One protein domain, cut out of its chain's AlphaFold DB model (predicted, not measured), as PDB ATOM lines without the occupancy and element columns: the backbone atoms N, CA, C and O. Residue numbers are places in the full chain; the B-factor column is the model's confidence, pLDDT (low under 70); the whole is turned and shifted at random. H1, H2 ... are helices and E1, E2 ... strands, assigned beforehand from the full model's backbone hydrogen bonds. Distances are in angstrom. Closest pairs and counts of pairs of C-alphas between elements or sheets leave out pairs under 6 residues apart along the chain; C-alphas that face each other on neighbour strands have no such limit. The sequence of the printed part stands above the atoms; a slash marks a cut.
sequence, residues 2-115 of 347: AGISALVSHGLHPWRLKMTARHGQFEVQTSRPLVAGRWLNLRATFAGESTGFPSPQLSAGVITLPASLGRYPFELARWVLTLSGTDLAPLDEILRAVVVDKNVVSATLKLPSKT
ATOM      1  N   ALA A   2     375.956 263.519 216.949       44.53
ATOM      2  CA  ALA A   2     374.815 264.243 217.535       44.53
ATOM      3  C   ALA A   2     373.574 264.298 216.615       44.53
ATOM      4  O   ALA A   2     372.470 264.044 217.079       44.53
ATOM      5  N   GLY A   3     373.757 264.529 215.308       41.66
ATOM      6  CA  GLY A   3     372.640 264.557 214.354       41.66
ATOM      7  C   GLY A   3     371.934 263.204 214.158       41.66
ATOM      8  O   GLY A   3     370.712 263.147 214.211       41.66
ATOM      9  N   ILE A   4     372.681 262.094 214.067       52.44
ATOM     10  CA  ILE A   4     372.107 260.730 214.015       52.44
ATOM     11  C   ILE A   4     371.352 260.406 215.316       52.44
ATOM     12  O   ILE A   4     370.278 259.810 215.289       52.44
ATOM     13  N   SER A   5     371.878 260.851 216.463       50.06
ATOM     14  CA  SER A   5     371.222 260.675 217.767       50.06
ATOM     15  C   SER A   5     369.867 261.383 217.828       50.06
ATOM     16  O   SER A   5     368.891 260.809 218.309       50.06
ATOM     17  N   ALA A   6     369.790 262.614 217.311       50.31
ATOM     18  CA  ALA A   6     368.548 263.379 217.239       50.31
ATOM     19  C   ALA A   6     367.531 262.732 216.281       50.31
ATOM     20  O   ALA A   6     366.369 262.565 216.652       50.31
ATOM     21  N   LEU A   7     367.987 262.283 215.105       47.22
ATOM     22  CA  LEU A   7     367.164 261.616 214.092       47.22
ATOM     23  C   LEU A   7     366.505 260.340 214.634       47.22
ATOM     24  O   LEU A   7     365.293 260.163 214.531       47.22
ATOM     25  N   VAL A   8     367.289 259.481 215.290       55.12
ATOM     26  CA  VAL A   8     366.792 258.220 215.855       55.12
ATOM     27  C   VAL A   8     365.937 258.452 217.108       55.12
ATOM     28  O   VAL A   8     364.941 257.761 217.311       55.12
ATOM     29  N   SER A   9     366.263 259.456 217.933       55.12
ATOM     30  CA  SER A   9     365.433 259.832 219.092       55.12
ATOM     31  C   SER A   9     364.032 260.280 218.694       55.12
ATOM     32  O   SER A   9     363.072 260.006 219.409       55.12
ATOM     33  N   HIS A  10     363.903 260.998 217.576       50.53
ATOM     34  CA  HIS A  10     362.615 261.544 217.169       50.53
ATOM     35  C   HIS A  10     361.649 260.441 216.709       50.53
ATOM     36  O   HIS A  10     360.491 260.448 217.122       50.53
ATOM     37  N   GLY A  11     362.148 259.448 215.962       45.50
ATOM     38  CA  GLY A  11     361.352 258.313 215.475       45.50
ATOM     39  C   GLY A  11     361.012 257.250 216.530       45.50
ATOM     40  O   GLY A  11     360.113 256.444 216.308       45.50
ATOM     41  N   LEU A  12     361.691 257.244 217.683       54.94
ATOM     42  CA  LEU A  12     361.499 256.247 218.747       54.94
ATOM     43  C   LEU A  12     360.702 256.769 219.954       54.94
ATOM     44  O   LEU A  12     360.721 256.134 221.011       54.94
ATOM     45  N   HIS A  13     359.999 257.903 219.841       51.22
ATOM     46  CA  HIS A  13     359.237 258.475 220.957       51.22
ATOM     47  C   HIS A  13     358.353 257.410 221.655       51.22
ATOM     48  O   HIS A  13     357.608 256.698 220.984       51.22
ATOM     49  N   PRO A  14     358.394 257.274 222.999       61.69
ATOM     50  CA  PRO A  14     358.966 258.200 223.985       61.69
ATOM     51  C   PRO A  14     360.457 257.989 224.314       61.69
ATOM     52  O   PRO A  14     360.958 258.589 225.264       61.69
ATOM     53  N   TRP A  15     361.175 257.134 223.588       71.56
ATOM     54  CA  TRP A  15     362.592 256.874 223.828       71.56
ATOM     55  C   TRP A  15     363.479 257.988 223.274       71.56
ATOM     56  O   TRP A  15     363.269 258.496 222.179       71.56
ATOM     57  N   ARG A  16     364.516 258.341 224.032       78.00
ATOM     58  CA  ARG A  16     365.612 259.215 223.606       78.00
ATOM     59  C   ARG A  16     366.851 258.367 223.392       78.00
ATOM     60  O   ARG A  16     367.113 257.474 224.191       78.00
ATOM     61  N   LEU A  17     367.617 258.657 222.354       78.81
ATOM     62  CA  LEU A  17     368.834 257.951 221.992       78.81
ATOM     63  C   LEU A  17     369.993 258.943 221.847       78.81
ATOM     64  O   LEU A  17     369.891 259.965 221.175       78.81
ATOM     65  N   LYS A  18     371.121 258.633 222.476       80.75
ATOM     66  CA  LYS A  18     372.348 259.420 222.411       80.75
ATOM     67  C   LYS A  18     373.504 258.507 222.046       80.75
ATOM     68  O   LYS A  18     373.754 257.524 222.730       80.75
ATOM     69  N   MET A  19     374.212 258.850 220.981       80.56
ATOM     70  CA  MET A  19     375.399 258.141 220.519       80.56
ATOM     71  C   MET A  19     376.631 259.020 220.696       80.56
ATOM     72  O   MET A  19     376.674 260.155 220.212       80.56
ATOM     73  N   THR A  20     377.658 258.490 221.348       82.19
ATOM     74  CA  THR A  20     378.922 259.192 221.585       82.19
ATOM     75  C   THR A  20     380.095 258.273 221.306       82.19
ATOM     76  O   THR A  20     380.185 257.210 221.899       82.19
ATOM     77  N   ALA A  21     381.015 258.695 220.441       80.19
ATOM     78  CA  ALA A  21     382.309 258.043 220.265       80.19
ATOM     79  C   ALA A  21     383.387 258.927 220.904       80.19
ATOM     80  O   ALA A  21     383.501 260.096 220.524       80.19
ATOM     81  N   ARG A  22     384.108 258.416 221.908       76.62
ATOM     82  CA  ARG A  22     385.230 259.103 222.567       76.62
ATOM     83  C   ARG A  22     386.251 258.094 223.077       76.62
ATOM     84  O   ARG A  22     385.876 257.091 223.674       76.62
ATOM     85  N   HIS A  23     387.534 258.410 222.915       76.12
ATOM     86  CA  HIS A  23     388.655 257.628 223.455       76.12
ATOM     87  C   HIS A  23     388.640 256.144 223.039       76.12
ATOM     88  O   HIS A  23     388.929 255.272 223.854       76.12
ATOM     89  N   GLY A  24     388.273 255.844 221.786       77.88
ATOM     90  CA  GLY A  24     388.220 254.457 221.294       77.88
ATOM     91  C   GLY A  24     387.057 253.638 221.870       77.88
ATOM     92  O   GLY A  24     387.046 252.412 221.773       77.88
ATOM     93  N   GLN A  25     386.073 254.313 222.471       83.62
ATOM     94  CA  GLN A  25     384.818 253.720 222.914       83.62
ATOM     95  C   GLN A  25     383.642 254.380 222.206       83.62
ATOM     96  O   GLN A  25     383.560 255.605 222.088       83.62
ATOM     97  N   PHE A  26     382.706 253.554 221.765       84.06
ATOM     98  CA  PHE A  26     381.432 253.957 221.215       84.06
ATOM     99  C   PHE A  26     380.330 253.609 222.206       84.06
ATOM    100  O   PHE A  26     380.115 252.447 222.526       84.06
ATOM    101  N   GLU A  27     379.631 254.617 222.701       87.75
ATOM    102  CA  GLU A  27     378.531 254.472 223.642       87.75
ATOM    103  C   GLU A  27     377.210 254.834 222.964       87.75
ATOM    104  O   GLU A  27     377.070 255.897 222.353       87.75
ATOM    105  N   VAL A  28     376.226 253.951 223.117       87.25
ATOM    106  CA  VAL A  28     374.826 254.173 222.771       87.25
ATOM    107  C   VAL A  28     374.022 254.168 224.062       87.25
ATOM    108  O   VAL A  28     373.900 253.143 224.728       87.25
ATOM    109  N   GLN A  29     373.462 255.316 224.417       88.56
ATOM    110  CA  GLN A  29     372.572 255.473 225.557       88.56
ATOM    111  C   GLN A  29     371.135 255.618 225.065       88.56
ATOM    112  O   GLN A  29     370.855 256.458 224.209       88.56
ATOM    113  N   THR A  30     370.216 254.840 225.628       86.44
ATOM    114  CA  THR A  30     368.780 254.999 225.408       86.44
ATOM    115  C   THR A  30     368.062 255.277 226.720       86.44
ATOM    116  O   THR A  30     368.363 254.689 227.757       86.44
ATOM    117  N   SER A  31     367.118 256.211 226.692       85.44
ATOM    118  CA  SER A  31     366.389 256.660 227.876       85.44
ATOM    119  C   SER A  31     364.896 256.680 227.593       85.44
ATOM    120  O   SER A  31     364.461 257.324 226.641       85.44
ATOM    121  N   ARG A  32     364.095 256.019 228.431       84.94
ATOM    122  CA  ARG A  32     362.628 256.043 228.352       84.94
ATOM    123  C   ARG A  32     362.039 256.682 229.611       84.94
ATOM    124  O   ARG A  32     362.405 256.250 230.709       84.94
ATOM    125  N   PRO A  33     361.114 257.649 229.493       81.62
ATOM    126  CA  PRO A  33     360.381 258.148 230.644       81.62
ATOM    127  C   PRO A  33     359.449 257.056 231.187       81.62
ATOM    128  O   PRO A  33     358.793 256.332 230.435       81.62
ATOM    129  N   LEU A  34     359.404 256.945 232.507       79.44
ATOM    130  CA  LEU A  34     358.502 256.096 233.275       79.44
ATOM    131  C   LEU A  34     357.519 256.977 234.060       79.44
ATOM    132  O   LEU A  34     357.644 258.203 234.117       79.44
ATOM    133  N   VAL A  35     356.535 256.346 234.696       80.25
ATOM    134  CA  VAL A  35     355.609 257.025 235.612       80.25
ATOM    135  C   VAL A  35     356.349 257.679 236.789       80.25
ATOM    136  O   VAL A  35     357.425 257.234 237.195       80.25
ATOM    137  N   ALA A  36     355.761 258.749 237.333       79.94
ATOM    138  CA  ALA A  36     356.292 259.518 238.466       79.94
ATOM    139  C   ALA A  36     357.681 260.158 238.231       79.94
ATOM    140  O   ALA A  36     358.499 260.235 239.144       79.94
ATOM    141  N   GLY A  37     357.969 260.599 236.999       77.56
ATOM    142  CA  GLY A  37     359.202 261.333 236.669       77.56
ATOM    143  C   GLY A  37     360.479 260.484 236.664       77.56
ATOM    144  O   GLY A  37     361.581 261.025 236.594       77.56
ATOM    145  N   ARG A  38     360.350 259.154 236.739       80.31
ATOM    146  CA  ARG A  38     361.480 258.219 236.691       80.31
ATOM    147  C   ARG A  38     361.907 257.953 235.251       80.31
ATOM    148  O   ARG A  38     361.123 258.116 234.322       80.31
ATOM    149  N   TRP A  39     363.146 257.506 235.068       81.81
ATOM    150  CA  TRP A  39     363.703 257.193 233.752       81.81
ATOM    151  C   TRP A  39     364.351 255.815 233.759       81.81
ATOM    152  O   TRP A  39     365.137 255.499 234.652       81.81
ATOM    153  N   LEU A  40     364.047 255.012 232.741       84.75
ATOM    154  CA  LEU A  40     364.824 253.823 232.421       84.75
ATOM    155  C   LEU A  40     365.976 254.251 231.520       84.75
ATOM    156  O   LEU A  40     365.728 254.723 230.413       84.75
ATOM    157  N   ASN A  41     367.210 254.080 231.984       87.81
ATOM    158  CA  ASN A  41     368.410 254.374 231.209       87.81
ATOM    159  C   ASN A  41     369.109 253.068 230.863       87.81
ATOM    160  O   ASN A  41     369.487 252.327 231.765       87.81
ATOM    161  N   LEU A  42     369.295 252.799 229.581       88.25
ATOM    162  CA  LEU A  42     370.081 251.684 229.083       88.25
ATOM    163  C   LEU A  42     371.318 252.245 228.388       88.25
ATOM    164  O   LEU A  42     371.258 253.285 227.732       88.25
ATOM    165  N   ARG A  43     372.449 251.569 228.543       89.31
ATOM    166  CA  ARG A  43     373.722 251.929 227.927       89.31
ATOM    167  C   ARG A  43     374.328 250.687 227.294       89.31
ATOM    168  O   ARG A  43     374.351 249.632 227.919       89.31
ATOM    169  N   ALA A  44     374.825 250.834 226.075       89.44
ATOM    170  CA  ALA A  44     375.644 249.848 225.393       89.44
ATOM    171  C   ALA A  44     376.966 250.500 224.990       89.44
ATOM    172  O   ALA A  44     376.961 251.500 224.273       89.44
ATOM    173  N   THR A  45     378.081 249.938 225.447       88.81
ATOM    174  CA  THR A  45     379.426 250.428 225.139       88.81
ATOM    175  C   THR A  45     380.175 249.392 224.309       88.81
ATOM    176  O   THR A  45     380.263 248.223 224.679       88.81
ATOM    177  N   PHE A  46     380.726 249.837 223.188       87.75
ATOM    178  CA  PHE A  46     381.522 249.072 222.240       87.75
ATOM    179  C   PHE A  46     382.944 249.642 222.240       87.75
ATOM    180  O   PHE A  46     383.112 250.859 222.310       87.75
ATOM    181  N   ALA A  47     383.967 248.797 222.170       85.25
ATOM    182  CA  ALA A  47     385.358 249.240 222.187       85.25
ATOM    183  C   ALA A  47     386.243 248.310 221.354       85.25
ATOM    184  O   ALA A  47     385.953 247.118 221.245       85.25
ATOM    185  N   GLY A  48     387.338 248.864 220.830       82.88
ATOM    186  CA  GLY A  48     388.358 248.119 220.098       82.88
ATOM    187  C   GLY A  48     387.944 247.703 218.685       82.88
ATOM    188  O   GLY A  48     387.049 248.290 218.071       82.88
ATOM    189  N   GLU A  49     388.641 246.690 218.175       82.00
ATOM    190  CA  GLU A  49     388.405 246.091 216.864       82.00
ATOM    191  C   GLU A  49     387.793 244.703 217.033       82.00
ATOM    192  O   GLU A  49     388.259 243.897 217.842       82.00
ATOM    193  N   SER A  50     386.751 244.409 216.260       80.25
ATOM    194  CA  SER A  50     386.137 243.086 216.233       80.25
ATOM    195  C   SER A  50     385.919 242.611 214.805       80.25
ATOM    196  O   SER A  50     385.346 243.320 213.976       80.25
ATOM    197  N   THR A  51     386.311 241.367 214.540       80.31
ATOM    198  CA  THR A  51     385.815 240.591 213.400       80.31
ATOM    199  C   THR A  51     384.439 240.040 213.765       80.31
ATOM    200  O   THR A  51     384.325 239.331 214.767       80.31
ATOM    201  N   GLY A  52     383.404 240.355 212.991       78.75
ATOM    202  CA  GLY A  52     382.025 240.029 213.362       78.75
ATOM    203  C   GLY A  52     381.331 241.122 214.186       78.75
ATOM    204  O   GLY A  52     381.797 242.266 214.284       78.75
ATOM    205  N   PHE A  53     380.221 240.750 214.824       78.88
ATOM    206  CA  PHE A  53     379.483 241.609 215.739       78.88
ATOM    207  C   PHE A  53     380.263 241.781 217.059       78.88
ATOM    208  O   PHE A  53     380.586 240.790 217.730       78.88
ATOM    209  N   PRO A  54     380.564 243.020 217.486       81.75
ATOM    210  CA  PRO A  54     381.254 243.257 218.751       81.75
ATOM    211  C   PRO A  54     380.410 242.765 219.933       81.75
ATOM    212  O   PRO A  54     379.186 242.771 219.879       81.75
ATOM    213  N   SER A  55     381.050 242.365 221.032       83.38
ATOM    214  CA  SER A  55     380.351 242.067 222.292       83.38
ATOM    215  C   SER A  55     380.236 243.346 223.122       83.38
ATOM    216  O   SER A  55     381.233 243.745 223.727       83.38
ATOM    217  N   PRO A  56     379.076 244.025 223.161       86.62
ATOM    218  CA  PRO A  56     378.961 245.256 223.923       86.62
ATOM    219  C   PRO A  56     378.905 244.991 225.419       86.62
ATOM    220  O   PRO A  56     378.285 244.033 225.887       86.62
ATOM    221  N   GLN A  57     379.459 245.927 226.177       88.81
ATOM    222  CA  GLN A  57     379.198 246.035 227.598       88.81
ATOM    223  C   GLN A  57     377.852 246.736 227.798       88.81
ATOM    224  O   GLN A  57     377.664 247.869 227.355       88.81
ATOM    225  N   LEU A  58     376.908 246.062 228.454       87.19
ATOM    226  CA  LEU A  58     375.569 246.599 228.693       87.19
ATOM    227  C   LEU A  58     375.407 247.065 230.135       87.19
ATOM    228  O   LEU A  58     375.866 246.398 231.064       87.19
ATOM    229  N   SER A  59     374.682 248.164 230.320       86.44
ATOM    230  CA  SER A  59     374.259 248.646 231.632       86.44
ATOM    231  C   SER A  59     372.806 249.121 231.598       86.44
ATOM    232  O   SER A  59     372.351 249.712 230.621       86.44
ATOM    233  N   ALA A  60     372.080 248.895 232.689       84.69
ATOM    234  CA  ALA A  60     370.744 249.417 232.942       84.69
ATOM    235  C   ALA A  60     370.775 250.247 234.234       84.69
ATOM    236  O   ALA A  60     370.886 249.719 235.340       84.69
ATOM    237  N   GLY A  61     370.725 251.571 234.098       81.75
ATOM    238  CA  GLY A  61     370.970 252.501 235.194       81.75
ATOM    239  C   GLY A  61     372.375 252.305 235.767       81.75
ATOM    240  O   GLY A  61     373.363 252.518 235.071       81.75
ATOM    241  N   VAL A  62     372.447 251.897 237.034       79.88
ATOM    242  CA  VAL A  62     373.707 251.603 237.741       79.88
ATOM    243  C   VAL A  62     374.153 250.143 237.605       79.88
ATOM    244  O   VAL A  62     375.280 249.810 237.955       79.88
ATOM    245  N   ILE A  63     373.280 249.263 237.110       85.25
ATOM    246  CA  ILE A  63     373.554 247.829 237.009       85.25
ATOM    247  C   ILE A  63     374.308 247.578 235.710       85.25
ATOM    248  O   ILE A  63     373.805 247.897 234.636       85.25
ATOM    249  N   THR A  64     375.495 246.984 235.797       86.75
ATOM    250  CA  THR A  64     376.272 246.554 234.629       86.75
ATOM    251  C   THR A  64     376.106 245.052 234.453       86.75
ATOM    252  O   THR A  64     376.316 244.287 235.391       86.75
ATOM    253  N   LEU A  65     375.669 244.634 233.268       81.06
ATOM    254  CA  LEU A  65     375.441 243.228 232.952       81.06
ATOM    255  C   LEU A  65     376.773 242.522 232.660       81.06
ATOM    256  O   LEU A  65     377.694 243.151 232.146       81.06
ATOM    257  N   PRO A  66     376.906 241.216 232.923       80.88
ATOM    258  CA  PRO A  66     378.053 240.440 232.459       80.88
ATOM    259  C   PRO A  66     378.260 240.569 230.943       80.88
ATOM    260  O   PRO A  66     377.293 240.538 230.181       80.88
ATOM    261  N   ALA A  67     379.515 240.652 230.491       77.44
ATOM    262  CA  ALA A  67     379.851 240.800 229.069       77.44
ATOM    263  C   ALA A  67     379.297 239.660 228.188       77.44
ATOM    264  O   ALA A  67     378.956 239.880 227.026       77.44
ATOM    265  N   SER A  68     379.125 238.458 228.752       75.31
ATOM    266  CA  SER A  68     378.481 237.319 228.080       75.31
ATOM    267  C   SER A  68     377.025 237.593 227.694       75.31
ATOM    268  O   SER A  68     376.543 237.057 226.699       75.31
ATOM    269  N   LEU A  69     376.330 238.463 228.434       74.06
ATOM    270  CA  LEU A  69     374.947 238.846 228.153       74.06
ATOM    271  C   LEU A  69     374.830 239.968 227.114       74.06
ATOM    272  O   LEU A  69     373.727 240.271 226.662       74.06
ATOM    273  N   GLY A  70     375.955 240.560 226.701       76.62
ATOM    274  CA  GLY A  70     375.993 241.710 225.801       76.62
ATOM    275  C   GLY A  70     375.336 241.468 224.444       76.62
ATOM    276  O   GLY A  70     374.689 242.358 223.897       76.62
ATOM    277  N   ARG A  71     375.460 240.248 223.909       77.62
ATOM    278  CA  ARG A  71     374.977 239.891 222.564       77.62
ATOM    279  C   ARG A  71     373.495 239.516 222.513       77.62
ATOM    280  O   ARG A  71     372.831 239.774 221.513       77.62
ATOM    281  N   TYR A  72     372.960 238.950 223.593       72.38
ATOM    282  CA  TYR A  72     371.597 238.412 223.641       72.38
ATOM    283  C   TYR A  72     370.489 239.382 223.208       72.38
ATOM    284  O   TYR A  72     369.644 238.963 222.420       72.38
ATOM    285  N   PRO A  73     370.447 240.657 223.648       72.19
ATOM    286  CA  PRO A  73     369.371 241.549 223.221       72.19
ATOM    287  C   PRO A  73     369.412 241.858 221.720       72.19
ATOM    288  O   PRO A  73     368.361 242.079 221.123       72.19
ATOM    289  N   PHE A  74     370.591 241.833 221.093       77.88
ATOM    290  CA  PHE A  74     370.734 242.062 219.654       77.88
ATOM    291  C   PHE A  74     370.301 240.837 218.846       77.88
ATOM    292  O   PHE A  74     369.593 240.985 217.852       77.88
ATOM    293  N   GLU A  75     370.649 239.630 219.300       71.38
ATOM    294  CA  GLU A  75     370.156 238.386 218.693       71.38
ATOM    295  C   GLU A  75     368.643 238.232 218.860       71.38
ATOM    296  O   GLU A  75     367.951 237.839 217.922       71.38
ATOM    297  N   LEU A  76     368.101 238.619 220.017       68.00
ATOM    298  CA  LEU A  76     366.660 238.651 220.244       68.00
ATOM    299  C   LEU A  76     365.974 239.653 219.306       68.00
ATOM    300  O   LEU A  76     364.962 239.317 218.697       68.00
ATOM    301  N   ALA A  77     366.530 240.858 219.148       68.94
ATOM    302  CA  ALA A  77     366.006 241.849 218.212       68.94
ATOM    303  C   ALA A  77     366.024 241.323 216.770       68.94
ATOM    304  O   ALA A  77     365.014 241.421 216.074       68.94
ATOM    305  N   ARG A  78     367.129 240.697 216.341       76.50
ATOM    306  CA  ARG A  78     367.225 240.036 215.032       76.50
ATOM    307  C   ARG A  78     366.158 238.953 214.878       76.50
ATOM    308  O   ARG A  78     365.446 238.953 213.881       76.50
ATOM    309  N   TRP A  79     366.001 238.072 215.865       70.50
ATOM    310  CA  TRP A  79     365.008 236.998 215.831       70.50
ATOM    311  C   TRP A  79     363.573 237.532 215.723       70.50
ATOM    312  O   TRP A  79     362.816 237.097 214.856       70.50
ATOM    313  N   VAL A  80     363.212 238.537 216.526       62.47
ATOM    314  CA  VAL A  80     361.899 239.204 216.445       62.47
ATOM    315  C   VAL A  80     361.670 239.809 215.057       62.47
ATOM    316  O   VAL A  80     360.564 239.728 214.512       62.47
ATOM    317  N   LEU A  81     362.711 240.389 214.454       62.72
ATOM    318  CA  LEU A  81     362.632 240.892 213.089       62.72
ATOM    319  C   LEU A  81     362.373 239.746 212.096       62.72
ATOM    320  O   LEU A  81     361.432 239.848 211.308       62.72
ATOM    321  N   THR A  82     363.105 238.629 212.207       68.88
ATOM    322  CA  THR A  82     362.944 237.457 211.325       68.88
ATOM    323  C   THR A  82     361.581 236.786 211.412       68.88
ATOM    324  O   THR A  82     361.003 236.450 210.382       68.88
ATOM    325  N   LEU A  83     361.001 236.684 212.614       63.25
ATOM    326  CA  LEU A  83     359.646 236.151 212.808       63.25
ATOM    327  C   LEU A  83     358.574 236.927 212.049       63.25
ATOM    328  O   LEU A  83     357.482 236.429 211.799       63.25
ATOM    329  N   SER A  84     358.882 238.166 211.708       55.66
ATOM    330  CA  SER A  84     357.960 239.047 211.030       55.66
ATOM    331  C   SER A  84     358.284 239.206 209.539       55.66
ATOM    332  O   SER A  84     357.906 240.212 208.938       55.66
ATOM    333  N   GLY A  85     359.024 238.256 208.959       55.22
ATOM    334  CA  GLY A  85     359.232 238.144 207.516       55.22
ATOM    335  C   GLY A  85     360.477 238.830 206.947       55.22
ATOM    336  O   GLY A  85     360.610 238.865 205.729       55.22
ATOM    337  N   THR A  86     361.394 239.366 207.766       60.34
ATOM    338  CA  THR A  86     362.702 239.842 207.262       60.34
ATOM    339  C   THR A  86     363.722 238.715 207.266       60.34
ATOM    340  O   THR A  86     363.969 238.128 208.316       60.34
ATOM    341  N   ASP A  87     364.376 238.451 206.142       68.12
ATOM    342  CA  ASP A  87     365.435 237.444 206.075       68.12
ATOM    343  C   ASP A  87     366.776 238.070 206.486       68.12
ATOM    344  O   ASP A  87     367.470 238.709 205.690       68.12
ATOM    345  N   LEU A  88     367.094 237.973 207.781       67.31
ATOM    346  CA  LEU A  88     368.321 238.511 208.363       67.31
ATOM    347  C   LEU A  88     369.280 237.388 208.742       67.31
ATOM    348  O   LEU A  88     369.047 236.647 209.706       67.31
ATOM    349  N   ALA A  89     370.406 237.351 208.027       73.06
ATOM    350  CA  ALA A  89     371.562 236.533 208.367       73.06
ATOM    351  C   ALA A  89     372.036 236.806 209.815       73.06
ATOM    352  O   ALA A  89     371.736 237.867 210.374       73.06
ATOM    353  N   PRO A  90     372.762 235.873 210.451       79.94
ATOM    354  CA  PRO A  90     373.348 236.081 211.777       79.94
ATOM    355  C   PRO A  90     374.137 237.395 211.880       79.94
ATOM    356  O   PRO A  90     374.706 237.866 210.893       79.94
ATOM    357  N   LEU A  91     374.199 237.991 213.078       76.19
ATOM    358  CA  LEU A  91     374.834 239.303 213.269       76.19
ATOM    359  C   LEU A  91     376.296 239.330 212.793       76.19
ATOM    360  O   LEU A  91     376.719 240.321 212.201       76.19
ATOM    361  N   ASP A  92     377.028 238.231 212.983       77.75
ATOM    362  CA  ASP A  92     378.424 238.063 212.554       77.75
ATOM    363  C   ASP A  92     378.595 237.958 211.025       77.75
ATOM    364  O   ASP A  92     379.677 238.203 210.494       77.75
ATOM    365  N   GLU A  93     377.531 237.624 210.291       74.19
ATOM    366  CA  GLU A  93     377.534 237.627 208.826       74.19
ATOM    367  C   GLU A  93     377.143 238.989 208.256       74.19
ATOM    368  O   GLU A  93     377.679 239.396 207.221       74.19
ATOM    369  N   ILE A  94     376.229 239.696 208.936       72.06
ATOM    370  CA  ILE A  94     375.809 241.054 208.574       72.06
ATOM    371  C   ILE A  94     376.952 242.039 208.817       72.06
ATOM    372  O   ILE A  94     377.249 242.857 207.948       72.06
ATOM    373  N   LEU A  95     377.594 241.977 209.983       72.38
ATOM    374  CA  LEU A  95     378.699 242.848 210.373       72.38
ATOM    375  C   LEU A  95     380.010 242.082 210.243       72.38
ATOM    376  O   LEU A  95     380.348 241.281 211.100       72.38
ATOM    377  N   ARG A  96     380.771 242.346 209.178       78.38
ATOM    378  CA  ARG A  96     382.064 241.681 208.952       78.38
ATOM    379  C   ARG A  96     383.155 242.200 209.877       78.38
ATOM    380  O   ARG A  96     383.999 241.429 210.324       78.38
ATOM    381  N   ALA A  97     383.168 243.506 210.113       78.38
ATOM    382  CA  ALA A  97     384.150 244.145 210.973       78.38
ATOM    383  C   ALA A  97     383.576 245.418 211.588       78.38
ATOM    384  O   ALA A  97     382.873 246.171 210.907       78.38
ATOM    385  N   VAL A  98     383.919 245.666 212.848       79.62
ATOM    386  CA  VAL A  98     383.683 246.940 213.528       79.62
ATOM    387  C   VAL A  98     385.005 247.425 214.096       79.62
ATOM    388  O   VAL A  98     385.687 246.695 214.811       79.62
ATOM    389  N   VAL A  99     385.358 248.662 213.766       81.12
ATOM    390  CA  VAL A  99     386.554 249.341 214.261       81.12
ATOM    391  C   VAL A  99     386.100 250.604 214.971       81.12
ATOM    392  O   VAL A  99     385.483 251.485 214.363       81.12
ATOM    393  N   VAL A 100     386.384 250.675 216.268       80.00
ATOM    394  CA  VAL A 100     386.170 251.874 217.075       80.00
ATOM    395  C   VAL A 100     387.522 252.543 217.295       80.00
ATOM    396  O   VAL A 100     388.276 252.170 218.189       80.00
ATOM    397  N   ASP A 101     387.816 253.549 216.479       74.50
ATOM    398  CA  ASP A 101     388.990 254.406 216.636       74.50
ATOM    399  C   ASP A 101     388.598 255.696 217.383       74.50
ATOM    400  O   ASP A 101     387.413 256.000 217.551       74.50
ATOM    401  N   LYS A 102     389.585 256.466 217.860       75.25
ATOM    402  CA  LYS A 102     389.494 257.619 218.777       75.25
ATOM    403  C   LYS A 102     388.125 258.305 218.806       75.25
ATOM    404  O   LYS A 102     387.496 258.329 219.865       75.25
ATOM    405  N   ASN A 103     387.683 258.828 217.659       69.81
ATOM    406  CA  ASN A 103     386.401 259.518 217.489       69.81
ATOM    407  C   ASN A 103     385.556 258.972 216.320       69.81
ATOM    408  O   ASN A 103     384.540 259.581 215.977       69.81
ATOM    409  N   VAL A 104     385.972 257.872 215.686       68.19
ATOM    410  CA  VAL A 104     385.345 257.342 214.466       68.19
ATOM    411  C   VAL A 104     384.953 255.891 214.688       68.19
ATOM    412  O   VAL A 104     385.739 255.091 215.183       68.19
ATOM    413  N   VAL A 105     383.724 255.558 214.305       75.50
ATOM    414  CA  VAL A 105     383.225 254.184 214.298       75.50
ATOM    415  C   VAL A 105     383.024 253.779 212.852       75.50
ATOM    416  O   VAL A 105     382.217 254.392 212.152       75.50
ATOM    417  N   SER A 106     383.745 252.753 212.424       76.19
ATOM    418  CA  SER A 106     383.647 252.185 211.084       76.19
ATOM    419  C   SER A 106     383.064 250.784 211.180       76.19
ATOM    420  O   SER A 106     383.528 249.969 211.977       76.19
ATOM    421  N   ALA A 107     382.045 250.498 210.376       76.88
ATOM    422  CA  ALA A 107     381.409 249.190 210.318       76.88
ATOM    423  C   ALA A 107     381.326 248.715 208.866       76.88
ATOM    424  O   ALA A 107     380.796 249.419 208.005       76.88
ATOM    425  N   THR A 108     381.825 247.511 208.603       75.94
ATOM    426  CA  THR A 108     381.751 246.878 207.285       75.94
ATOM    427  C   THR A 108     380.571 245.924 207.261       75.94
ATOM    428  O   THR A 108     380.572 244.903 207.951       75.94
ATOM    429  N   LEU A 109     379.567 246.250 206.448       71.94
ATOM    430  CA  LEU A 109     378.323 245.496 206.350       71.94
ATOM    431  C   LEU A 109     378.308 244.603 205.104       71.94
ATOM    432  O   LEU A 109     378.669 245.039 204.012       71.94
ATOM    433  N   LYS A 110     377.834 243.366 205.251       70.75
ATOM    434  CA  LYS A 110     377.451 242.483 204.145       70.75
ATOM    435  C   LYS A 110     375.936 242.317 204.190       70.75
ATOM    436  O   LYS A 110     375.417 241.391 204.803       70.75
ATOM    437  N   LEU A 111     375.228 243.237 203.546       58.72
ATOM    438  CA  LEU A 111     373.777 243.158 203.414       58.72
ATOM    439  C   LEU A 111     373.426 242.389 202.131       58.72
ATOM    440  O   LEU A 111     373.845 242.806 201.049       58.72
ATOM    441  N   PRO A 112     372.680 241.271 202.211       60.09
ATOM    442  CA  PRO A 112     372.058 240.671 201.037       60.09
ATOM    443  C   PRO A 112     371.120 241.678 200.361       60.09
ATOM    444  O   PRO A 112     370.408 242.418 201.037       60.09
ATOM    445  N   SER A 113     371.047 241.667 199.031       54.34
ATOM    446  CA  SER A 113     370.211 242.602 198.260       54.34
ATOM    447  C   SER A 113     368.694 242.435 198.479       54.34
ATOM    448  O   SER A 113     367.924 243.217 197.938       54.34
ATOM    449  N   LYS A 114     368.244 241.414 199.229       59.66
ATOM    450  CA  LYS A 114     366.824 241.053 199.424       59.66
ATOM    451  C   LYS A 114     366.492 240.641 200.866       59.66
ATOM    452  O   LYS A 114     365.875 239.611 201.094       59.66
ATOM    453  N   THR A 115     366.917 241.417 201.859       61.25
ATOM    454  CA  THR A 115     366.609 241.113 203.277       61.25
ATOM    455  C   THR A 115     365.170 241.458 203.686       61.25
ATOM    456  O   THR A 115     364.741 241.101 204.782       61.25
TER     457      THR A 115
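This is residues 2 to 115 of the 347 residues of an uncharacterized protein of Novosphingobium sp. Gsoil 351 (UniProt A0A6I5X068). Two antiparallel sheets meet at one end and spread apart as a V: a larger, twisted sheet of E1, E2, E3 and E5, and a smaller one of E4, E6 and E7. E3 runs on into E4 at the corner of the V, H1 lies beside E1 at the edge of the larger sheet, and H2 stands toward the open side of the V with few contacts. The printed part has 114 residues, with three named helices and seven named strands in the order H1 E1 E2 E3 E4 E5 H2 H3 E6 E7; the class is mixed, helices and strands. The whole is compact, with a radius of gyration of the C-alphas of 15.1 A and spans of 44 by 37 by 31 A.

H1, residues 2 to 11, is on the sheet that begins with E1, residues 16 to 22, and only just at its level, with a height of 3.7 A; their closest C-alphas, those of Ser 9 and Arg 16, are 4.6 A apart. E1, E2, residues 25 to 33, and E3, residues 39 to 47, form a meander, each strand the antiparallel neighbour of the one before, in two hairpins. N 18 and O 29 are 2.8 A apart, and N 28 and O 44 are 2.8 A apart. E3 runs on into E4, residues 49 to 51, at 82 degrees. E5, residues 57 to 60, is an edge strand antiparallel to E3, with N 43 and O 59 2.8 A apart. H2, residues 72 to 83, is not on either sheet. H3, residues 91 to 94, is close to H2 but not clearly touching, with the closest C-alphas, those of Glu 75 and Leu 91, 7.2 A apart. H3 only grazes the sheet of E4, E6, residues 95 to 101, and E7, residues 104 to 109. E6 is antiparallel to E4, with N 50 and O 98 2.9 A apart, and forms a hairpin with E7, with N 99 and O 106 2.9 A apart. Between the sheets, the closest C-alphas of E3 and E6, those of Ala 47 and Val 100, are 5.8 A apart. In H2 every O i to N i+4 pair is within hydrogen-bond range; in H1 5 of 6 are, and H3 is too short for such a pair.

H1 begins at C-alpha 2, (374.815, 264.243, 217.535), and is 14.9 A long. E1 is 19.6 A long, E2 26.0 A and E3 25.8 A. E3 ends at C-alpha 47, (385.358, 249.240, 222.187). H2 is 16.3 A long, E6 16.7 A and E7 16.0 A. E7 ends at C-alpha 109, (378.323, 245.496, 206.350).

The two C-alphas farthest apart, those of Ala 36 and Ser 113, are 45.8 A apart. The printed part has no cut. The link from E5 to H2, 11 residues, is long. The mean pLDDT of the printed part is 74.1; 31 residues are under 70, among them residues 2 to 14, 80 to 88 and 111 to 115.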